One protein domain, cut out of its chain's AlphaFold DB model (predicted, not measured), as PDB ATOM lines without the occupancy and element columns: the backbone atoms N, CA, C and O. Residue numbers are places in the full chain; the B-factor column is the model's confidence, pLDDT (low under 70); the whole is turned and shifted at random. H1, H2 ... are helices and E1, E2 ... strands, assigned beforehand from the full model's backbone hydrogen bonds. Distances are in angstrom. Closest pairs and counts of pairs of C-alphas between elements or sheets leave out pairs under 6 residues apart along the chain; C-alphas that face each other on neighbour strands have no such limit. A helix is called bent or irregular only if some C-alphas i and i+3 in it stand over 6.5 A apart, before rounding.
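Overview. This is residues 453 to 556 of the 557 residues of an uncharacterized protein of Vitiosangium sp. GDMCC 1.1324 (UniProt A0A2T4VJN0). Two lobes sit at opposite ends of an elongated shape: a cluster of four short helices crossing steeply round H3, and a small three-stranded antiparallel sheet, with the long stretch of residues 497 to 531 leading from one to the other. In the second lobe, part of that stretch makes a small loop, residues 515 to 516 pairing antiparallel with residues 520 to 521. The printed part has 104 residues, with four named helices followed by three named strands, H1 H2 H3 H4 E1 E2 E3; the sheet's order is E1 - E2 - E3, and the class is mixed, helices and strands. The whole is only just loose, close to compact, with a radius of gyration of the C-alphas of 15.6 A, and it spans 44 by 29 by 20 A, only just elongated.

Arrangement. H1, residues 453 to 460, touches the hub H3, residues 473 to 487, about perpendicular at 75 degrees; the closest C-alphas are those of Thr 454 and Asp 477, 5.9 A apart. H2, residues 462 to 467, touches H3 at 85 degrees, about perpendicular, with the C-alphas of Ile 464 and Trp 483 closest at 7.4 A. H4, residues 489 to 496, touches H1 at 80 degrees, about perpendicular, the closest C-alphas being Ile 457 and Leu 495 at 6.9 A. H3 and H4 touch only at the corner, where the C-alphas of Cys 484 and Cys 492 are closest at 5.2 A. H2 and H4 are apart. Every O i to N i+4 pair is within hydrogen-bond range in H1 and H4, against 9 of 11 in H3 and 0 of 2 in H2, where 2 of 3 O i to N i+3 pairs are. E1, residues 532 to 534, E2, residues 539 to 543, and E3, residues 549 to 555, form a meander, each strand the antiparallel neighbour of the one before. In the hairpin E1 and E2, N 533 and O 541 are 3.0 A apart; in the hairpin E2 and E3, N 542 and O 550 are 2.9 A apart. H1, H2, H3 and H4 are not on the sheet.

Along the chain. H1 begins at C-alpha 453, (-4.838, 22.146, -0.102), and is 10.5 A long. H2 is 10.4 A long and only just irregular, C-alphas 462 and 465 being 6.52 A apart. H3 is 20.1 A long and irregular, with C-alphas 474 and 477 7.4 A apart. H4 measures 10.5 A, E1 7.2 A, E2 13.1 A and E3 14.7 A, ending at C-alpha 555, (-4.888, 7.297, -23.213).

Size, cuts and confidence. The two C-alphas farthest apart, those of Gln 469 and Gly 553, are 46.5 A apart. The link from H4 to E1, 35 residues, is long. The printed part has no cut; its mean pLDDT is 93.6 and no printed residue is under 70.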
ATOM      1  N   LEU A 453      -4.010  21.134  -0.757       95.75
ATOM      2  CA  LEU A 453      -4.838  22.146  -0.102       95.75
ATOM      3  C   LEU A 453      -3.999  23.344   0.343       95.75
ATOM      4  O   LEU A 453      -4.326  24.481   0.010       95.75
ATOM      5  N   THR A 454      -2.902  23.079   1.049       96.25
ATOM      6  CA  THR A 454      -1.941  24.091   1.498       96.25
ATOM      7  C   THR A 454      -1.440  24.926   0.328       96.25
ATOM      8  O   THR A 454      -1.462  26.150   0.387       96.25
ATOM      9  N   GLN A 455      -1.046  24.284  -0.771       95.06
ATOM     10  CA  GLN A 455      -0.563  24.974  -1.964       95.06
ATOM     11  C   GLN A 455      -1.645  25.847  -2.613       95.06
ATOM     12  O   GLN A 455      -1.356  26.979  -2.991       95.06
ATOM     13  N   CYS A 456      -2.891  25.367  -2.685       95.56
ATOM     14  CA  CYS A 456      -4.001  26.174  -3.185       95.56
ATOM     15  C   CYS A 456      -4.270  27.400  -2.300       95.56
ATOM     16  O   CYS A 456      -4.421  28.504  -2.819       95.56
ATOM     17  N   ILE A 457      -4.285  27.231  -0.972       95.75
ATOM     18  CA  ILE A 457      -4.517  28.328  -0.021       95.75
ATOM     19  C   ILE A 457      -3.400  29.370  -0.116       95.75
ATOM     20  O   ILE A 457      -3.686  30.560  -0.209       95.75
ATOM     21  N   LEU A 458      -2.138  28.940  -0.160       94.06
ATOM     22  CA  LEU A 458      -1.001  29.851  -0.313       94.06
ATOM     23  C   LEU A 458      -1.003  30.570  -1.668       94.06
ATOM     24  O   LEU A 458      -0.566  31.712  -1.746       94.06
ATOM     25  N   ASN A 459      -1.512  29.933  -2.726       91.31
ATOM     26  CA  ASN A 459      -1.705  30.592  -4.015       91.31
ATOM     27  C   ASN A 459      -2.831  31.639  -3.965       91.31
ATOM     28  O   ASN A 459      -2.692  32.719  -4.527       91.31
ATOM     29  N   ALA A 460      -3.939  31.323  -3.292       90.19
ATOM     30  CA  ALA A 460      -5.065  32.236  -3.120       90.19
ATOM     31  C   ALA A 460      -4.738  33.417  -2.193       90.19
ATOM     32  O   ALA A 460      -5.297  34.500  -2.349       90.19
ATOM     33  N   ASN A 461      -3.839  33.209  -1.229       90.56
ATOM     34  CA  ASN A 461      -3.435  34.210  -0.255       90.56
ATOM     35  C   ASN A 461      -1.908  34.170  -0.027       90.56
ATOM     36  O   ASN A 461      -1.428  33.612   0.967       90.56
ATOM     37  N   PRO A 462      -1.120  34.773  -0.938       87.25
ATOM     38  CA  PRO A 462       0.342  34.740  -0.866       87.25
ATOM     39  C   PRO A 462       0.908  35.476   0.360       87.25
ATOM     40  O   PRO A 462       2.040  35.209   0.766       87.25
ATOM     41  N   GLY A 463       0.121  36.357   0.990       90.25
ATOM     42  CA  GLY A 463       0.511  37.098   2.190       90.25
ATOM     43  C   GLY A 463       0.676  36.232   3.443       90.25
ATOM     44  O   GLY A 463       1.370  36.646   4.367       90.25
ATOM     45  N   ILE A 464       0.111  35.016   3.471       90.06
ATOM     46  CA  ILE A 464       0.191  34.117   4.637       90.06
ATOM     47  C   ILE A 464       1.647  33.870   5.039       90.06
ATOM     48  O   ILE A 464       1.981  33.976   6.216       90.06
ATOM     49  N   LEU A 465       2.532  33.588   4.075       89.88
ATOM     50  CA  LEU A 465       3.928  33.244   4.367       89.88
ATOM     51  C   LEU A 465       4.714  34.398   4.998       89.88
ATOM     52  O   LEU A 465       5.646  34.136   5.755       89.88
ATOM     53  N   ALA A 466       4.343  35.654   4.730       89.75
ATOM     54  CA  ALA A 466       5.056  36.823   5.247       89.75
ATOM     55  C   ALA A 466       4.983  36.942   6.781       89.75
ATOM     56  O   ALA A 466       5.840  37.579   7.388       89.75
ATOM     57  N   ASN A 467       4.001  36.289   7.410       88.12
ATOM     58  CA  ASN A 467       3.783  36.345   8.856       88.12
ATOM     59  C   ASN A 467       4.586  35.297   9.646       88.12
ATOM     60  O   ASN A 467       4.519  35.273  10.875       88.12
ATOM     61  N   TYR A 468       5.345  34.425   8.973       89.88
ATOM     62  CA  TYR A 468       6.039  33.304   9.609       89.88
ATOM     63  C   TYR A 468       7.548  33.375   9.379       89.88
ATOM     64  O   TYR A 468       8.020  33.620   8.275       89.88
ATOM     65  N   GLN A 469       8.329  33.091  10.426       89.81
ATOM     66  CA  GLN A 469       9.797  33.103  10.345       89.81
ATOM     67  C   GLN A 469      10.365  31.905   9.566       89.81
ATOM     68  O   GLN A 469      11.364  32.039   8.865       89.81
ATOM     69  N   ASN A 470       9.742  30.727   9.676       91.88
ATOM     70  CA  ASN A 470      10.149  29.523   8.949       91.88
ATOM     71  C   ASN A 470       9.132  29.194   7.852       91.88
ATOM     72  O   ASN A 470       8.126  28.541   8.121       91.88
ATOM     73  N   THR A 471       9.437  29.588   6.617       92.88
ATOM     74  CA  THR A 471       8.603  29.360   5.421       92.88
ATOM     75  C   THR A 471       9.098  28.202   4.545       92.88
ATOM     76  O   THR A 471       8.697  28.069   3.383       92.88
ATOM     77  N   SER A 472       9.971  27.345   5.092       93.75
ATOM     78  CA  SER A 472      10.498  26.177   4.378       93.75
ATOM     79  C   SER A 472       9.379  25.239   3.911       93.75
ATOM     80  O   SER A 472       8.331  25.121   4.545       93.75
ATOM     81  N   CYS A 473       9.610  24.543   2.795       90.94
ATOM     82  CA  CYS A 473       8.616  23.663   2.173       90.94
ATOM     83  C   CYS A 473       8.035  22.615   3.134       90.94
ATOM     84  O   CYS A 473       6.819  22.436   3.160       90.94
ATOM     85  N   GLY A 474       8.868  22.005   3.985       90.75
ATOM     86  CA  GLY A 474       8.418  21.033   4.987       90.75
ATOM     87  C   GLY A 474       7.554  21.619   6.111       90.75
ATOM     88  O   GLY A 474       6.929  20.861   6.842       90.75
ATOM     89  N   ASN A 475       7.495  22.948   6.255       94.69
ATOM     90  CA  ASN A 475       6.712  23.621   7.293       94.69
ATOM     91  C   ASN A 475       5.395  24.231   6.779       94.69
ATOM     92  O   ASN A 475       4.593  24.708   7.578       94.69
ATOM     93  N   ARG A 476       5.142  24.234   5.463       94.94
ATOM     94  CA  ARG A 476       3.994  24.952   4.878       94.94
ATOM     95  C   ARG A 476       2.634  24.428   5.341       94.94
ATOM     96  O   ARG A 476       1.731  25.235   5.536       94.94
ATOM     97  N   ASP A 477       2.498  23.125   5.586       95.31
ATOM     98  CA  ASP A 477       1.262  22.567   6.155       95.31
ATOM     99  C   ASP A 477       1.006  23.089   7.574       95.31
ATOM    100  O   ASP A 477      -0.113  23.477   7.891       95.31
ATOM    101  N   ASN A 478       2.042  23.177   8.417       96.50
ATOM    102  CA  ASN A 478       1.906  23.722   9.771       96.50
ATOM    103  C   ASN A 478       1.518  25.203   9.747       96.50
ATOM    104  O   ASN A 478       0.675  25.618  10.532       96.50
ATOM    105  N   ILE A 479       2.103  25.978   8.828       97.44
ATOM    106  CA  ILE A 479       1.784  27.398   8.636       97.44
ATOM    107  C   ILE A 479       0.314  27.575   8.266       97.44
ATOM    108  O   ILE A 479      -0.396  28.341   8.909       97.44
ATOM    109  N   VAL A 480      -0.158  26.856   7.244       96.94
ATOM    110  CA  VAL A 480      -1.557  26.968   6.816       96.94
ATOM    111  C   VAL A 480      -2.501  26.453   7.900       96.94
ATOM    112  O   VAL A 480      -3.536  27.071   8.127       96.94
ATOM    113  N   ASN A 481      -2.144  25.389   8.623       97.12
ATOM    114  CA  ASN A 481      -2.943  24.896   9.747       97.12
ATOM    115  C   ASN A 481      -3.060  25.925  10.878       97.12
ATOM    116  O   ASN A 481      -4.157  26.116  11.402       97.12
ATOM    117  N   ASP A 482      -1.963  26.593  11.240       96.94
ATOM    118  CA  ASP A 482      -1.968  27.668  12.234       96.94
ATOM    119  C   ASP A 482      -2.807  28.856  11.756       96.94
ATOM    120  O   ASP A 482      -3.703  29.300  12.473       96.94
ATOM    121  N   TRP A 483      -2.616  29.296  10.509       97.19
ATOM    122  CA  TRP A 483      -3.410  30.374   9.925       97.19
ATOM    123  C   TRP A 483      -4.911  30.054   9.949       97.19
ATOM    124  O   TRP A 483      -5.706  30.841  10.454       97.19
ATOM    125  N   CYS A 484      -5.287  28.855   9.505       96.12
ATOM    126  CA  CYS A 484      -6.669  28.381   9.477       96.12
ATOM    127  C   CYS A 484      -7.293  28.141  10.856       96.12
ATOM    128  O   CYS A 484      -8.513  28.051  10.945       96.12
ATOM    129  N   SER A 485      -6.497  27.957  11.909       96.25
ATOM    130  CA  SER A 485      -7.025  27.634  13.243       96.25
ATOM    131  C   SER A 485      -7.004  28.835  14.179       96.25
ATOM    132  O   SER A 485      -7.901  28.981  15.004       96.25
ATOM    133  N   ASN A 486      -5.992  29.695  14.045       94.62
ATOM    134  CA  ASN A 486      -5.658  30.704  15.043       94.62
ATOM    135  C   ASN A 486      -5.658  32.135  14.493       94.62
ATOM    136  O   ASN A 486      -5.863  33.062  15.273       94.62
ATOM    137  N   ILE A 487      -5.425  32.336  13.189       94.00
ATOM    138  CA  ILE A 487      -5.272  33.681  12.607       94.00
ATOM    139  C   ILE A 487      -6.534  34.117  11.860       94.00
ATOM    140  O   ILE A 487      -7.103  35.154  12.181       94.00
ATOM    141  N   ASP A 488      -6.981  33.328  10.882       92.88
ATOM    142  CA  ASP A 488      -8.184  33.611  10.097       92.88
ATOM    143  C   ASP A 488      -8.949  32.323   9.729       92.88
ATOM    144  O   ASP A 488      -8.902  31.841   8.588       92.88
ATOM    145  N   PRO A 489      -9.679  31.736  10.695       94.19
ATOM    146  CA  PRO A 489     -10.478  30.541  10.442       94.19
ATOM    147  C   PRO A 489     -11.580  30.753   9.404       94.19
ATOM    148  O   PRO A 489     -11.826  29.874   8.580       94.19
ATOM    149  N   ILE A 490     -12.211  31.932   9.402       91.19
ATOM    150  CA  ILE A 490     -13.325  32.255   8.500       91.19
ATOM    151  C   ILE A 490     -12.820  32.389   7.061       91.19
ATOM    152  O   ILE A 490     -13.386  31.781   6.151       91.19
ATOM    153  N   GLY A 491     -11.741  33.144   6.839       91.56
ATOM    154  CA  GLY A 491     -11.122  33.275   5.523       91.56
ATOM    155  C   GLY A 491     -10.611  31.938   4.994       91.56
ATOM    156  O   GLY A 491     -10.800  31.628   3.817       91.56
ATOM    157  N   CYS A 492     -10.048  31.092   5.861       94.00
ATOM    158  CA  CYS A 492      -9.661  29.738   5.480       94.00
ATOM    159  C   CYS A 492     -10.861  28.865   5.074       94.00
ATOM    160  O   CYS A 492     -10.808  28.181   4.045       94.00
ATOM    161  N   ASP A 493     -11.953  28.887   5.839       95.31
ATOM    162  CA  ASP A 493     -13.163  28.118   5.537       95.31
ATOM    163  C   ASP A 493     -13.812  28.567   4.218       95.31
ATOM    164  O   ASP A 493     -14.187  27.714   3.409       95.31
ATOM    165  N   ASN A 494     -13.824  29.874   3.932       94.50
ATOM    166  CA  ASN A 494     -14.277  30.425   2.649       94.50
ATOM    167  C   ASN A 494     -13.472  29.895   1.447       94.50
ATOM    168  O   ASN A 494     -13.997  29.815   0.335       94.50
ATOM    169  N   LEU A 495     -12.206  29.512   1.648       92.31
ATOM    170  CA  LEU A 495     -11.371  28.926   0.598       92.31
ATOM    171  C   LEU A 495     -11.580  27.414   0.448       92.31
ATOM    172  O   LEU A 495     -11.603  26.922  -0.684       92.31
ATOM    173  N   LYS A 496     -11.691  26.660   1.551       95.19
ATOM    174  CA  LYS A 496     -11.613  25.181   1.539       95.19
ATOM    175  C   LYS A 496     -12.952  24.441   1.660       95.19
ATOM    176  O   LYS A 496     -12.941  23.207   1.589       95.19
ATOM    177  N   LEU A 497     -14.064  25.135   1.906       93.19
ATOM    178  CA  LEU A 497     -15.395  24.540   2.075       93.19
ATOM    179  C   LEU A 497     -16.386  25.022   1.002       93.19
ATOM    180  O   LEU A 497     -16.225  26.082   0.401       93.19
ATOM    181  N   GLY A 498     -17.461  24.251   0.803       91.50
ATOM    182  CA  GLY A 498     -18.582  24.630  -0.059       91.50
ATOM    183  C   GLY A 498     -18.167  24.873  -1.511       91.50
ATOM    184  O   GLY A 498     -17.743  23.954  -2.206       91.50
ATOM    185  N   THR A 499     -18.326  26.112  -1.976       87.31
ATOM    186  CA  THR A 499     -17.938  26.554  -3.327       87.31
ATOM    187  C   THR A 499     -16.576  27.251  -3.355       87.31
ATOM    188  O   THR A 499     -16.220  27.849  -4.370       87.31
ATOM    189  N   GLY A 500     -15.814  27.203  -2.257       90.56
ATOM    190  CA  GLY A 500     -14.486  27.795  -2.168       90.56
ATOM    191  C   GLY A 500     -13.533  27.207  -3.208       90.56
ATOM    192  O   GLY A 500     -13.571  26.007  -3.505       90.56
ATOM    193  N   ILE A 501     -12.652  28.045  -3.757       89.75
ATOM    194  CA  ILE A 501     -11.754  27.684  -4.867       89.75
ATOM    195  C   ILE A 501     -10.792  26.531  -4.537       89.75
ATOM    196  O   ILE A 501     -10.328  25.837  -5.443       89.75
ATOM    197  N   CYS A 502     -10.531  26.281  -3.249       95.38
ATOM    198  CA  CYS A 502      -9.664  25.205  -2.783       95.38
ATOM    199  C   CYS A 502     -10.411  23.956  -2.298       95.38
ATOM    200  O   CYS A 502      -9.772  22.977  -1.909       95.38
ATOM    201  N   THR A 503     -11.747  23.937  -2.364       94.94
ATOM    202  CA  THR A 503     -12.574  22.843  -1.828       94.94
ATOM    203  C   THR A 503     -12.198  21.480  -2.401       94.94
ATOM    204  O   THR A 503     -12.094  20.505  -1.663       94.94
ATOM    205  N   ARG A 504     -11.892  21.399  -3.703       92.56
ATOM    206  CA  ARG A 504     -11.485  20.135  -4.347       92.56
ATOM    207  C   ARG A 504     -10.190  19.537  -3.778       92.56
ATOM    208  O   ARG A 504      -9.975  18.334  -3.896       92.56
ATOM    209  N   TYR A 505      -9.328  20.371  -3.199       95.38
ATOM    210  CA  TYR A 505      -8.052  19.957  -2.616       95.38
ATOM    211  C   TYR A 505      -8.189  19.572  -1.141       95.38
ATOM    212  O   TYR A 505      -7.329  18.868  -0.611       95.38
ATOM    213  N   ASN A 506      -9.283  19.978  -0.491       94.88
ATOM    214  CA  ASN A 506      -9.633  19.577   0.864       94.88
ATOM    215  C   ASN A 506     -10.161  18.135   0.875       94.88
ATOM    216  O   ASN A 506     -11.356  17.868   0.957       94.88
ATOM    217  N   SER A 507      -9.238  17.193   0.703       91.81
ATOM    218  CA  SER A 507      -9.542  15.787   0.465       91.81
ATOM    219  C   SER A 507      -8.609  14.882   1.277       91.81
ATOM    220  O   SER A 507      -7.412  15.180   1.371       91.81
ATOM    221  N   PRO A 508      -9.102  13.734   1.782       89.88
ATOM    222  CA  PRO A 508      -8.282  12.758   2.494       89.88
ATOM    223  C   PRO A 508      -7.420  11.892   1.562       89.88
ATOM    224  O   PRO A 508      -6.536  11.190   2.044       89.88
ATOM    225  N   CYS A 509      -7.666  11.911   0.245       95.00
ATOM    226  CA  CYS A 509      -6.966  11.036  -0.690       95.00
ATOM    227  C   CYS A 509      -5.467  11.362  -0.788       95.00
ATOM    228  O   CYS A 509      -5.113  12.512  -1.043       95.00
ATOM    229  N   ARG A 510      -4.605  10.349  -0.643       94.62
ATOM    230  CA  ARG A 510      -3.140  10.412  -0.785       94.62
ATOM    231  C   ARG A 510      -2.642   9.192  -1.565       94.62
ATOM    232  O   ARG A 510      -2.194   8.209  -0.978       94.62
ATOM    233  N   CYS A 511      -2.779   9.217  -2.889       95.88
ATOM    234  CA  CYS A 511      -2.364   8.099  -3.735       95.88
ATOM    235  C   CYS A 511      -0.842   8.062  -3.879       95.88
ATOM    236  O   CYS A 511      -0.239   8.973  -4.441       95.88
ATOM    237  N   ALA A 512      -0.230   6.988  -3.382       93.69
ATOM    238  CA  ALA A 512       1.212   6.776  -3.428       93.69
ATOM    239  C   ALA A 512       1.644   5.887  -4.601       93.69
ATOM    240  O   ALA A 512       0.811   5.332  -5.319       93.69
ATOM    241  N   HIS A 513       2.963   5.755  -4.785       91.00
ATOM    242  CA  HIS A 513       3.594   4.861  -5.769       91.00
ATOM    243  C   HIS A 513       3.138   5.086  -7.222       91.00
ATOM    244  O   HIS A 513       3.114   4.148  -8.016       91.00
ATOM    245  N   GLY A 514       2.741   6.315  -7.558       90.12
ATOM    246  CA  GLY A 514       2.429   6.713  -8.926       90.12
ATOM    247  C   GLY A 514       3.604   7.447  -9.561       90.12
ATOM    248  O   GLY A 514       4.307   8.186  -8.874       90.12
ATOM    249  N   ASP A 515       3.754   7.288 -10.871       92.69
ATOM    250  CA  ASP A 515       4.704   8.044 -11.681       92.69
ATOM    251  C   ASP A 515       3.947   8.793 -12.776       92.69
ATOM    252  O   ASP A 515       3.097   8.220 -13.466       92.69
ATOM    253  N   HIS A 516       4.295  10.060 -12.976       92.25
ATOM    254  CA  HIS A 516       3.955  10.761 -14.201       92.25
ATOM    255  C   HIS A 516       4.681  10.131 -15.397       92.25
ATOM    256  O   HIS A 516       5.719   9.470 -15.260       92.25
ATOM    257  N   LEU A 517       4.178  10.415 -16.596       89.69
ATOM    258  CA  LEU A 517       4.911  10.193 -17.834       89.69
ATOM    259  C   LEU A 517       6.339  10.761 -17.730       89.69
ATOM    260  O   LEU A 517       6.530  11.901 -17.308       89.69
ATOM    261  N   GLY A 518       7.338   9.951 -18.094       87.12
ATOM    262  CA  GLY A 518       8.754  10.296 -17.918       87.12
ATOM    263  C   GLY A 518       9.365   9.818 -16.595       87.12
ATOM    264  O   GLY A 518      10.477  10.225 -16.271       87.12
ATOM    265  N   ARG A 519       8.673   8.935 -15.853       91.06
ATOM    266  CA  ARG A 519       9.129   8.337 -14.578       91.06
ATOM    267  C   ARG A 519       9.391   9.365 -13.473       91.06
ATOM    268  O   ARG A 519      10.285   9.188 -12.647       91.06
ATOM    269  N   ILE A 520       8.623  10.453 -13.469       90.81
ATOM    270  CA  ILE A 520       8.681  11.456 -12.403       90.81
ATOM    271  C   ILE A 520       7.727  11.008 -11.299       90.81
ATOM    272  O   ILE A 520       6.516  10.972 -11.515       90.81
ATOM    273  N   ALA A 521       8.274  10.679 -10.131       92.50
ATOM    274  CA  ALA A 521       7.489  10.230  -8.988       92.50
ATOM    275  C   ALA A 521       6.464  11.289  -8.552       92.50
ATOM    276  O   ALA A 521       6.776  12.479  -8.457       92.50
ATOM    277  N   ILE A 522       5.247  10.838  -8.260       94.38
ATOM    278  CA  ILE A 522       4.160  11.671  -7.745       94.38
ATOM    279  C   ILE A 522       4.274  11.728  -6.220       94.38
ATOM    280  O   ILE A 522       4.217  10.689  -5.559       94.38
ATOM    281  N   ASP A 523       4.391  12.932  -5.648       92.62
ATOM    282  CA  ASP A 523       4.296  13.111  -4.194       92.62
ATOM    283  C   ASP A 523       2.845  12.852  -3.744       92.62
ATOM    284  O   ASP A 523       1.934  13.565  -4.193       92.62
ATOM    285  N   PRO A 524       2.594  11.881  -2.843       93.44
ATOM    286  CA  PRO A 524       1.254  11.605  -2.339       93.44
ATOM    287  C   PRO A 524       0.564  12.840  -1.743       93.44
ATOM    288  O   PRO A 524      -0.655  12.961  -1.866       93.44
ATOM    289  N   ASN A 525       1.310  13.775  -1.139       91.44
ATOM    290  CA  ASN A 525       0.779  15.006  -0.543       91.44
ATOM    291  C   ASN A 525       0.193  15.967  -1.582       91.44
ATOM    292  O   ASN A 525      -0.731  16.724  -1.270       91.44
ATOM    293  N   GLY A 526       0.675  15.905  -2.824       92.31
ATOM    294  CA  GLY A 526       0.127  16.666  -3.941       92.31
ATOM    295  C   GLY A 526      -1.141  16.061  -4.550       92.31
ATOM    296  O   GLY A 526      -1.751  16.684  -5.419       92.31
ATOM    297  N   THR A 527      -1.556  14.872  -4.109       95.50
ATOM    298  CA  THR A 527      -2.740  14.184  -4.638       95.50
ATOM    299  C   THR A 527      -3.996  14.463  -3.809       95.50
ATOM    300  O   THR A 527      -3.941  14.831  -2.635       95.50
ATOM    301  N   TYR A 528      -5.153  14.305  -4.448       95.88
ATOM    302  CA  TYR A 528      -6.482  14.456  -3.858       95.88
ATOM    303  C   TYR A 528      -7.494  13.622  -4.658       95.88
ATOM    304  O   TYR A 528      -7.176  13.107  -5.732       95.88
ATOM    305  N   CYS A 529      -8.712  13.448  -4.149       95.56
ATOM    306  CA  CYS A 529      -9.700  12.610  -4.816       95.56
ATOM    307  C   CYS A 529     -10.086  13.239  -6.165       95.56
ATOM    308  O   CYS A 529     -10.447  14.413  -6.227       95.56
ATOM    309  N   GLY A 530      -9.993  12.472  -7.253       95.06
ATOM    310  CA  GLY A 530     -10.201  13.000  -8.606       95.06
ATOM    311  C   GLY A 530      -8.966  13.665  -9.231       95.06
ATOM    312  O   GLY A 530      -9.059  14.194 -10.339       95.06
ATOM    313  N   TYR A 531      -7.809  13.639  -8.561       96.62
ATOM    314  CA  TYR A 531      -6.526  14.013  -9.160       96.62
ATOM    315  C   TYR A 531      -6.208  13.043 -10.306       96.62
ATOM    316  O   TYR A 531      -6.204  11.826 -10.106       96.62
ATOM    317  N   ARG A 532      -6.000  13.575 -11.514       96.62
ATOM    318  CA  ARG A 532      -5.823  12.794 -12.748       96.62
ATOM    319  C   ARG A 532      -4.442  13.030 -13.316       96.62
ATOM    320  O   ARG A 532      -4.035  14.180 -13.441       96.62
ATOM    321  N   VAL A 533      -3.768  11.960 -13.716       95.94
ATOM    322  CA  VAL A 533      -2.403  12.007 -14.252       95.94
ATOM    323  C   VAL A 533      -2.250  11.105 -15.459       95.94
ATOM    324  O   VAL A 533      -2.969  10.118 -15.609       95.94
ATOM    325  N   CYS A 534      -1.271  11.437 -16.294       96.00
ATOM    326  CA  CYS A 534      -0.775  10.539 -17.323       96.00
ATOM    327  C   CYS A 534       0.314   9.655 -16.718       96.00
ATOM    328  O   CYS A 534       1.343  10.182 -16.291       96.00
ATOM    329  N   GLY A 535       0.069   8.347 -16.648       94.88
ATOM    330  CA  GLY A 535       1.032   7.362 -16.172       94.88
ATOM    331  C   GLY A 535       2.152   7.105 -17.179       94.88
ATOM    332  O   GLY A 535       2.043   7.431 -18.361       94.88
ATOM    333  N   ASN A 536       3.233   6.474 -16.721       92.38
ATOM    334  CA  ASN A 536       4.384   6.131 -17.565       92.38
ATOM    335  C   ASN A 536       4.081   5.093 -18.674       92.38
ATOM    336  O   ASN A 536       4.905   4.861 -19.552       92.38
ATOM    337  N   ASP A 537       2.912   4.458 -18.635       93.56
ATOM    338  CA  ASP A 537       2.369   3.560 -19.661       93.56
ATOM    339  C   ASP A 537       1.406   4.273 -20.637       93.56
ATOM    340  O   ASP A 537       0.663   3.608 -21.361       93.56
ATOM    341  N   ASN A 538       1.409   5.613 -20.655       93.06
ATOM    342  CA  ASN A 538       0.546   6.480 -21.469       93.06
ATOM    343  C   ASN A 538      -0.956   6.321 -21.184       93.06
ATOM    344  O   ASN A 538      -1.803   6.636 -22.025       93.06
ATOM    345  N   ARG A 539      -1.316   5.838 -19.992       95.75
ATOM    346  CA  ARG A 539      -2.709   5.707 -19.556       95.75
ATOM    347  C   ARG A 539      -3.070   6.760 -18.526       95.75
ATOM    348  O   ARG A 539      -2.254   7.148 -17.695       95.75
ATOM    349  N   VAL A 540      -4.322   7.204 -18.552       96.88
ATOM    350  CA  VAL A 540      -4.830   8.158 -17.568       96.88
ATOM    351  C   VAL A 540      -5.298   7.416 -16.324       96.88
ATOM    352  O   VAL A 540      -6.170   6.544 -16.396       96.88
ATOM    353  N   TYR A 541      -4.752   7.807 -15.178       97.62
ATOM    354  CA  TYR A 541      -5.151   7.304 -13.868       97.62
ATOM    355  C   TYR A 541      -5.795   8.410 -13.048       97.62
ATOM    356  O   TYR A 541      -5.396   9.570 -13.126       97.62
ATOM    357  N   GLU A 542      -6.776   8.041 -12.234       97.44
ATOM    358  CA  GLU A 542      -7.411   8.920 -11.260       97.44
ATOM    359  C   GLU A 542      -7.156   8.399  -9.844       97.44
ATOM    360  O   GLU A 542      -7.297   7.201  -9.580       97.44
ATOM    361  N   CYS A 543      -6.804   9.301  -8.930       97.69
ATOM    362  CA  CYS A 543      -6.679   8.991  -7.515       97.69
ATOM    363  C   CYS A 543      -8.068   8.823  -6.881       97.69
ATOM    364  O   CYS A 543      -8.880   9.756  -6.863       97.69
ATOM    365  N   LYS A 544      -8.352   7.615  -6.382       96.25
ATOM    366  CA  LYS A 544      -9.644   7.245  -5.785       96.25
ATOM    367  C   LYS A 544      -9.635   7.384  -4.263       96.25
ATOM    368  O   LYS A 544      -8.584   7.429  -3.631       96.25
ATOM    369  N   THR A 545     -10.830   7.361  -3.673       94.25
ATOM    370  CA  THR A 545     -11.067   7.400  -2.215       94.25
ATOM    371  C   THR A 545     -10.390   6.270  -1.438       94.25
ATOM    372  O   THR A 545     -10.145   6.417  -0.247       94.25
ATOM    373  N   SER A 546     -10.031   5.174  -2.106       92.81
ATOM    374  CA  SER A 546      -9.236   4.068  -1.563       92.81
ATOM    375  C   SER A 546      -7.725   4.345  -1.494       92.81
ATOM    376  O   SER A 546      -6.976   3.432  -1.161       92.81
ATOM    377  N   ASN A 547      -7.260   5.559  -1.819       94.88
ATOM    378  CA  ASN A 547      -5.835   5.916  -1.942       94.88
ATOM    379  C   ASN A 547      -5.076   5.095  -2.995       94.88
ATOM    380  O   ASN A 547      -3.865   4.902  -2.904       94.88
ATOM    381  N   THR A 548      -5.789   4.624  -4.016       96.00
ATOM    382  CA  THR A 548      -5.226   3.843  -5.119       96.00
ATOM    383  C   THR A 548      -5.464   4.535  -6.452       96.00
ATOM    384  O   THR A 548      -6.511   5.152  -6.671       96.00
ATOM    385  N   TRP A 549      -4.518   4.363  -7.371       97.38
ATOM    386  CA  TRP A 549      -4.668   4.763  -8.765       97.38
ATOM    387  C   TRP A 549      -5.618   3.820  -9.495       97.38
ATOM    388  O   TRP A 549      -5.434   2.604  -9.473       97.38
ATOM    389  N   ALA A 550      -6.620   4.377 -10.170       97.50
ATOM    390  CA  ALA A 550      -7.517   3.623 -11.035       97.50
ATOM    391  C   ALA A 550      -7.414   4.135 -12.471       97.50
ATOM    392  O   ALA A 550      -7.578   5.330 -12.716       97.50
ATOM    393  N   TYR A 551      -7.169   3.228 -13.416       96.50
ATOM    394  CA  TYR A 551      -7.229   3.539 -14.842       96.50
ATOM    395  C   TYR A 551      -8.654   3.944 -15.230       96.50
ATOM    396  O   TYR A 551      -9.608   3.253 -14.869       96.50
ATOM    397  N   ILE A 552      -8.804   5.045 -15.970       95.94
ATOM    398  CA  ILE A 552     -10.127   5.582 -16.337       95.94
ATOM    399  C   ILE A 552     -10.543   5.308 -17.789       95.94
ATOM    400  O   ILE A 552     -11.506   5.901 -18.262       95.94
ATOM    401  N   GLY A 553      -9.849   4.413 -18.499       93.50
ATOM    402  CA  GLY A 553     -10.236   4.026 -19.863       93.50
ATOM    403  C   GLY A 553      -9.708   4.937 -20.975       93.50
ATOM    404  O   GLY A 553     -10.088   4.753 -22.127       93.50
ATOM    405  N   THR A 554      -8.822   5.888 -20.661       92.94
ATOM    406  CA  THR A 554      -8.341   6.905 -21.613       92.94
ATOM    407  C   THR A 554      -6.821   6.890 -21.731       92.94
ATOM    408  O   THR A 554      -6.116   6.654 -20.749       92.94
ATOM    409  N   TRP A 555      -6.316   7.144 -22.934       91.88
ATOM    410  CA  TRP A 555      -4.888   7.297 -23.213       91.88
ATOM    411  C   TRP A 555      -4.499   8.772 -23.209       91.88
ATOM    412  O   TRP A 555      -5.324   9.640 -23.490       91.88
ATOM    413  N   CYS A 556      -3.245   9.041 -22.882       91.56
ATOM    414  CA  CYS A 556      -2.665  10.375 -22.862       91.56
ATOM    415  C   CYS A 556      -1.347  10.382 -23.629       91.56
ATOM    416  O   CYS A 556      -0.695   9.346 -23.774       91.56
TER     417      CYS A 556